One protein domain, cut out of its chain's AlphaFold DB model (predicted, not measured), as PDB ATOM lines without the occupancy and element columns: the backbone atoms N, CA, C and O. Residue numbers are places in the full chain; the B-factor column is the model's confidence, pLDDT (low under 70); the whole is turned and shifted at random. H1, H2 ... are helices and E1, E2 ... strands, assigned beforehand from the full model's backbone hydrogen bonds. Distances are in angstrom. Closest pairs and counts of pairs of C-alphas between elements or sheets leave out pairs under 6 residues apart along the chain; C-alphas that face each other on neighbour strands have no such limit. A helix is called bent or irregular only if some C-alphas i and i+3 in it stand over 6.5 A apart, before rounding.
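This is residues 5 to 51 of the 67 residues of an uncharacterized protein of marine sediment metagenome (UniProt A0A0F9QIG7). A long straight helix, H1, sticks out from a small head of three short strands, E1, E2 and E3, laid side by side as one antiparallel sheet. Residues 5 to 24 of H1 stand free, and the helix, a tight link and the head follow one another along one rod-like outline of 58 by 12 by 11 A. The printed part has 47 residues with one named helix and three named strands, in the order H1, E1, E2, E3 along the chain. The sheet has the order E1 - E2 - E3 and is a meander, each strand the antiparallel neighbour of the one before; the class is mixed, helices and strands. The whole is extended, with a radius of gyration of the C-alphas of 18.2 A.

H1, residues 5 to 25, is not on the sheet, with 0 pairs of C-alphas within 10 A. In its backbone every O i to N i+4 pair is within hydrogen-bond range. A tight link of 5 residues joins H1 to E1, residues 31 to 33, an edge strand of the sheet. E1 forms a hairpin with E2, residues 39 to 42, the inner strand; the two are antiparallel, with 149 degrees between their directions. The C-alphas of Val 33 and Val 40 face each other at 4.3 A, and N 41 and O 32 are within hydrogen-bond range at 2.8 A, as are N 32 and O 41 at 3.0 A. E2 forms a second hairpin with E3, residues 48 to 50, the other edge strand, antiparallel at 133 degrees. Here the C-alphas of Lys 41 and Val 48 face each other at 4.2 A, and N 40 and O 49 are within hydrogen-bond range at 2.8 A. H1 is apart from E2 and from E3.

H1 runs from C-alpha 5 at (-57.539, -31.964, -1.700) to C-alpha 25 at (-27.110, -33.814, -6.145), a length of 30.8 A, and is not bent. E1 begins with Phe 31 at C-alpha (-11.044, -32.746, -0.891) and ends with Val 33. E2, from Val 39 to Cys 42, is the longest strand by residues and measures 10.2 A from first to last C-alpha. E3 begins with Val 48 and ends with Met 50 at C-alpha (-2.227, -35.948, -5.836).

The two C-alphas farthest apart are those of Leu 5 and Gln 36, at 57.8 A. The printed part runs from residue 5 to residue 51 and has no cut. The links E1 to E2 and E2 to E3 are tight too, with 5 residues each. The mean pLDDT of the printed part is 76.8, and it is under 70 at residues 5 to 9 and 22 to 28.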
ATOM      1  N   LEU A   5     -58.326 -31.507  -2.845       60.25
ATOM      2  CA  LEU A   5     -57.539 -31.964  -1.700       60.25
ATOM      3  C   LEU A   5     -56.510 -33.046  -2.076       60.25
ATOM      4  O   LEU A   5     -55.387 -33.043  -1.575       60.25
ATOM      5  N   SER A   6     -56.873 -33.942  -2.998       61.94
ATOM      6  CA  SER A   6     -55.976 -34.990  -3.492       61.94
ATOM      7  C   SER A   6     -54.821 -34.371  -4.283       61.94
ATOM      8  O   SER A   6     -53.666 -34.706  -4.046       61.94
ATOM      9  N   VAL A   7     -55.105 -33.407  -5.167       63.31
ATOM     10  CA  VAL A   7     -54.089 -32.738  -6.009       63.31
ATOM     11  C   VAL A   7     -53.072 -31.954  -5.167       63.31
ATOM     12  O   VAL A   7     -51.867 -32.004  -5.433       63.31
ATOM     13  N   LEU A   8     -53.537 -31.280  -4.112       61.88
ATOM     14  CA  LEU A   8     -52.673 -30.585  -3.152       61.88
ATOM     15  C   LEU A   8     -51.758 -31.565  -2.394       61.88
ATOM     16  O   LEU A   8     -50.564 -31.296  -2.259       61.88
ATOM     17  N   GLY A   9     -52.272 -32.727  -1.977       69.94
ATOM     18  CA  GLY A   9     -51.483 -33.760  -1.293       69.94
ATOM     19  C   GLY A   9     -50.341 -34.325  -2.145       69.94
ATOM     20  O   GLY A   9     -49.195 -34.371  -1.693       69.94
ATOM     21  N   TRP A  10     -50.612 -34.682  -3.405       72.69
ATOM     22  CA  TRP A  10     -49.581 -35.192  -4.325       72.69
ATOM     23  C   TRP A  10     -48.508 -34.143  -4.655       72.69
ATOM     24  O   TRP A  10     -47.343 -34.494  -4.843       72.69
ATOM     25  N   SER A  11     -48.870 -32.857  -4.660       72.94
ATOM     26  CA  SER A  11     -47.932 -31.757  -4.924       72.94
ATOM     27  C   SER A  11     -46.888 -31.600  -3.811       72.94
ATOM     28  O   SER A  11     -45.705 -31.411  -4.096       72.94
ATOM     29  N   VAL A  12     -47.294 -31.746  -2.544       77.12
ATOM     30  CA  VAL A  12     -46.369 -31.708  -1.394       77.12
ATOM     31  C   VAL A  12     -45.410 -32.899  -1.428       77.12
ATOM     32  O   VAL A  12     -44.208 -32.741  -1.206       77.12
ATOM     33  N   VAL A  13     -45.921 -34.085  -1.769       77.81
ATOM     34  CA  VAL A  13     -45.105 -35.302  -1.901       77.81
ATOM     35  C   VAL A  13     -44.074 -35.148  -3.023       77.81
ATOM     36  O   VAL A  13     -42.896 -35.441  -2.818       77.81
ATOM     37  N   ALA A  14     -44.475 -34.619  -4.180       79.69
ATOM     38  CA  ALA A  14     -43.560 -34.361  -5.291       79.69
ATOM     39  C   ALA A  14     -42.457 -33.352  -4.918       79.69
ATOM     40  O   ALA A  14     -41.287 -33.573  -5.236       79.69
ATOM     41  N   ALA A  15     -42.801 -32.281  -4.194       78.38
ATOM     42  CA  ALA A  15     -41.837 -31.277  -3.741       78.38
ATOM     43  C   ALA A  15     -40.796 -31.854  -2.761       78.38
ATOM     44  O   ALA A  15     -39.606 -31.560  -2.885       78.38
ATOM     45  N   LEU A  16     -41.215 -32.717  -1.829       81.69
ATOM     46  CA  LEU A  16     -40.309 -33.387  -0.886       81.69
ATOM     47  C   LEU A  16     -39.330 -34.334  -1.592       81.69
ATOM     48  O   LEU A  16     -38.141 -34.349  -1.265       81.69
ATOM     49  N   ILE A  17     -39.804 -35.087  -2.588       81.94
ATOM     50  CA  ILE A  17     -38.951 -35.976  -3.388       81.94
ATOM     51  C   ILE A  17     -37.917 -35.154  -4.168       81.94
ATOM     52  O   ILE A  17     -36.725 -35.466  -4.127       81.94
ATOM     53  N   LEU A  18     -38.343 -34.070  -4.826       77.25
ATOM     54  CA  LEU A  18     -37.445 -33.172  -5.557       77.25
ATOM     55  C   LEU A  18     -36.396 -32.526  -4.639       77.25
ATOM     56  O   LEU A  18     -35.223 -32.449  -5.010       77.25
ATOM     57  N   TYR A  19     -36.779 -32.124  -3.424       77.94
ATOM     58  CA  TYR A  19     -35.858 -31.558  -2.435       77.94
ATOM     59  C   TYR A  19     -34.818 -32.582  -1.945       77.94
ATOM     60  O   TYR A  19     -33.624 -32.280  -1.885       77.94
ATOM     61  N   GLY A  20     -35.238 -33.820  -1.664       72.44
ATOM     62  CA  GLY A  20     -34.321 -34.901  -1.282       72.44
ATOM     63  C   GLY A  20     -33.320 -35.252  -2.389       72.44
ATOM     64  O   GLY A  20     -32.138 -35.489  -2.122       72.44
ATOM     65  N   VAL A  21     -33.767 -35.223  -3.645       74.75
ATOM     66  CA  VAL A  21     -32.909 -35.424  -4.821       74.75
ATOM     67  C   VAL A  21     -31.914 -34.267  -4.973       74.75
ATOM     68  O   VAL A  21     -30.724 -34.523  -5.153       74.75
ATOM     69  N   MET A  22     -32.353 -33.016  -4.799       67.75
ATOM     70  CA  MET A  22     -31.485 -31.829  -4.780       67.75
ATOM     71  C   MET A  22     -30.377 -31.927  -3.723       67.75
ATOM     72  O   MET A  22     -29.213 -31.698  -4.047       67.75
ATOM     73  N   LEU A  23     -30.692 -32.344  -2.492       66.75
ATOM     74  CA  LEU A  23     -29.685 -32.551  -1.439       66.75
ATOM     75  C   LEU A  23     -28.633 -33.599  -1.828       66.75
ATOM     76  O   LEU A  23     -27.447 -33.419  -1.561       66.75
ATOM     77  N   LYS A  24     -29.051 -34.678  -2.496       63.34
ATOM     78  CA  LYS A  24     -28.141 -35.735  -2.964       63.34
ATOM     79  C   LYS A  24     -27.282 -35.301  -4.157       63.34
ATOM     80  O   LYS A  24     -26.156 -35.769  -4.292       63.34
ATOM     81  N   LEU A  25     -27.807 -34.412  -5.000       63.28
ATOM     82  CA  LEU A  25     -27.110 -33.814  -6.145       63.28
ATOM     83  C   LEU A  25     -26.284 -32.581  -5.782       63.28
ATOM     84  O   LEU A  25     -25.533 -32.103  -6.630       63.28
ATOM     85  N   THR A  26     -26.409 -32.055  -4.560       62.78
ATOM     86  CA  THR A  26     -25.655 -30.871  -4.151       62.78
ATOM     87  C   THR A  26     -24.170 -31.236  -4.156       62.78
ATOM     88  O   THR A  26     -23.750 -32.091  -3.369       62.78
ATOM     89  N   PRO A  27     -23.359 -30.641  -5.050       61.47
ATOM     90  CA  PRO A  27     -21.975 -31.043  -5.219       61.47
ATOM     91  C   PRO A  27     -21.212 -30.714  -3.941       61.47
ATOM     92  O   PRO A  27     -21.069 -29.545  -3.570       61.47
ATOM     93  N   LYS A  28     -20.721 -31.748  -3.254       66.81
ATOM     94  CA  LYS A  28     -19.858 -31.559  -2.091       66.81
ATOM     95  C   LYS A  28     -18.549 -30.936  -2.571       66.81
ATOM     96  O   LYS A  28     -17.812 -31.509  -3.376       66.81
ATOM     97  N   LYS A  29     -18.302 -29.704  -2.134       70.12
ATOM     98  CA  LYS A  29     -17.063 -28.977  -2.409       70.12
ATOM     99  C   LYS A  29     -16.039 -29.372  -1.356       70.12
ATOM    100  O   LYS A  29     -16.361 -29.336  -0.175       70.12
ATOM    101  N   GLY A  30     -14.838 -29.728  -1.793       76.75
ATOM    102  CA  GLY A  30     -13.787 -30.173  -0.889       76.75
ATOM    103  C   GLY A  30     -12.970 -31.329  -1.440       76.75
ATOM    104  O   GLY A  30     -13.275 -31.928  -2.488       76.75
ATOM    105  N   PHE A  31     -11.888 -31.585  -0.720       84.25
ATOM    106  CA  PHE A  31     -11.044 -32.746  -0.891       84.25
ATOM    107  C   PHE A  31     -10.729 -33.319   0.483       84.25
ATOM    108  O   PHE A  31     -10.405 -32.559   1.386       84.25
ATOM    109  N   HIS A  32     -10.738 -34.640   0.613       88.31
ATOM    110  CA  HIS A  32     -10.279 -35.319   1.825       88.31
ATOM    111  C   HIS A  32      -9.009 -36.119   1.538       88.31
ATOM    112  O   HIS A  32      -8.833 -36.660   0.442       88.31
ATOM    113  N   VAL A  33      -8.102 -36.202   2.509       85.94
ATOM    114  CA  VAL A  33      -6.852 -36.968   2.378       85.94
ATOM    115  C   VAL A  33      -7.146 -38.470   2.448       85.94
ATOM    116  O   VAL A  33      -7.825 -38.934   3.361       85.94
ATOM    117  N   VAL A  34      -6.614 -39.251   1.503       83.56
ATOM    118  CA  VAL A  34      -6.766 -40.715   1.482       83.56
ATOM    119  C   VAL A  34      -5.393 -41.362   1.634       83.56
ATOM    120  O   VAL A  34      -4.642 -41.509   0.672       83.56
ATOM    121  N   GLY A  35      -5.060 -41.758   2.861       80.94
ATOM    122  CA  GLY A  35      -3.793 -42.418   3.176       80.94
ATOM    123  C   GLY A  35      -2.653 -41.427   3.410       80.94
ATOM    124  O   GLY A  35      -2.628 -40.739   4.429       80.94
ATOM    125  N   GLN A  36      -1.671 -41.386   2.503       73.50
ATOM    126  CA  GLN A  36      -0.541 -40.459   2.624       73.50
ATOM    127  C   GLN A  36      -1.007 -39.016   2.398       73.50
ATOM    128  O   GLN A  36      -1.829 -38.767   1.521       73.50
ATOM    129  N   LYS A  37      -0.421 -38.050   3.125       71.94
ATOM    130  CA  LYS A  37      -0.783 -36.614   3.065       71.94
ATOM    131  C   LYS A  37      -0.769 -36.002   1.653       71.94
ATOM    132  O   LYS A  37      -1.368 -34.959   1.440       71.94
ATOM    133  N   ILE A  38      -0.110 -36.657   0.697       81.50
ATOM    134  CA  ILE A  38      -0.011 -36.241  -0.706       81.50
ATOM    135  C   ILE A  38      -1.170 -36.717  -1.593       81.50
ATOM    136  O   ILE A  38      -1.273 -36.247  -2.722       81.50
ATOM    137  N   VAL A  39      -2.018 -37.648  -1.150       85.81
ATOM    138  CA  VAL A  39      -3.134 -38.180  -1.946       85.81
ATOM    139  C   VAL A  39      -4.448 -37.649  -1.391       85.81
ATOM    140  O   VAL A  39      -4.761 -37.822  -0.217       85.81
ATOM    141  N   VAL A  40      -5.236 -37.019  -2.257       88.38
ATOM    142  CA  VAL A  40      -6.516 -36.396  -1.920       88.38
ATOM    143  C   VAL A  40      -7.615 -36.913  -2.837       88.38
ATOM    144  O   VAL A  40      -7.403 -37.144  -4.029       88.38
ATOM    145  N   LYS A  41      -8.817 -37.083  -2.302       88.06
ATOM    146  CA  LYS A  41      -9.996 -37.501  -3.053       88.06
ATOM    147  C   LYS A  41     -11.000 -36.364  -3.104       88.06
ATOM    148  O   LYS A  41     -11.298 -35.744  -2.091       88.06
ATOM    149  N   CYS A  42     -11.489 -36.063  -4.302       87.06
ATOM    150  CA  CYS A  42     -12.472 -35.008  -4.510       87.06
ATOM    151  C   CYS A  42     -13.855 -35.461  -4.041       87.06
ATOM    152  O   CYS A  42     -14.343 -36.494  -4.500       87.06
ATOM    153  N   ASP A  43     -14.525 -34.654  -3.221       84.56
ATOM    154  CA  ASP A  43     -15.852 -35.000  -2.690       84.56
ATOM    155  C   ASP A  43     -16.967 -34.947  -3.742       84.56
ATOM    156  O   ASP A  43     -18.015 -35.566  -3.573       84.56
ATOM    157  N   ASN A  44     -16.733 -34.239  -4.852       83.19
ATOM    158  CA  ASN A  44     -17.725 -34.084  -5.911       83.19
ATOM    159  C   ASN A  44     -17.762 -35.297  -6.859       83.19
ATOM    160  O   ASN A  44     -18.813 -35.878  -7.097       83.19
ATOM    161  N   CYS A  45     -16.608 -35.701  -7.401       83.06
ATOM    162  CA  CYS A  45     -16.525 -36.776  -8.402       83.06
ATOM    163  C   CYS A  45     -15.861 -38.062  -7.892       83.06
ATOM    164  O   CYS A  45     -15.691 -38.999  -8.664       83.06
ATOM    165  N   ASN A  46     -15.467 -38.115  -6.615       85.50
ATOM    166  CA  ASN A  46     -14.734 -39.232  -6.013       85.50
ATOM    167  C   ASN A  46     -13.381 -39.556  -6.673       85.50
ATOM    168  O   ASN A  46     -12.791 -40.593  -6.366       85.50
ATOM    169  N   LEU A  47     -12.860 -38.672  -7.531       86.94
ATOM    170  CA  LEU A  47     -11.550 -38.836  -8.150       86.94
ATOM    171  C   LEU A  47     -10.448 -38.717  -7.096       86.94
ATOM    172  O   LEU A  47     -10.351 -37.701  -6.403       86.94
ATOM    173  N   VAL A  48      -9.589 -39.729  -7.039       88.75
ATOM    174  CA  VAL A  48      -8.347 -39.714  -6.264       88.75
ATOM    175  C   VAL A  48      -7.248 -39.073  -7.109       88.75
ATOM    176  O   VAL A  48      -6.997 -39.492  -8.239       88.75
ATOM    177  N   GLN A  49      -6.599 -38.042  -6.582       88.75
ATOM    178  CA  GLN A  49      -5.516 -37.317  -7.246       88.75
ATOM    179  C   GLN A  49      -4.450 -36.876  -6.236       88.75
ATOM    180  O   GLN A  49      -4.681 -36.869  -5.033       88.75
ATOM    181  N   MET A  50      -3.264 -36.500  -6.712       86.81
ATOM    182  CA  MET A  50      -2.227 -35.948  -5.836       86.81
ATOM    183  C   MET A  50      -2.545 -34.497  -5.441       86.81
ATOM    184  O   MET A  50      -3.028 -33.719  -6.272       86.81
ATOM    185  N   GLN A  51      -2.245 -34.130  -4.194       83.44
ATOM    186  CA  GLN A  51      -2.335 -32.771  -3.670       83.44
ATOM    187  C   GLN A  51      -1.387 -31.863  -4.465       83.44
ATOM    188  O   GLN A  51      -0.215 -32.179  -4.667       83.44
TER     189      GLN A  51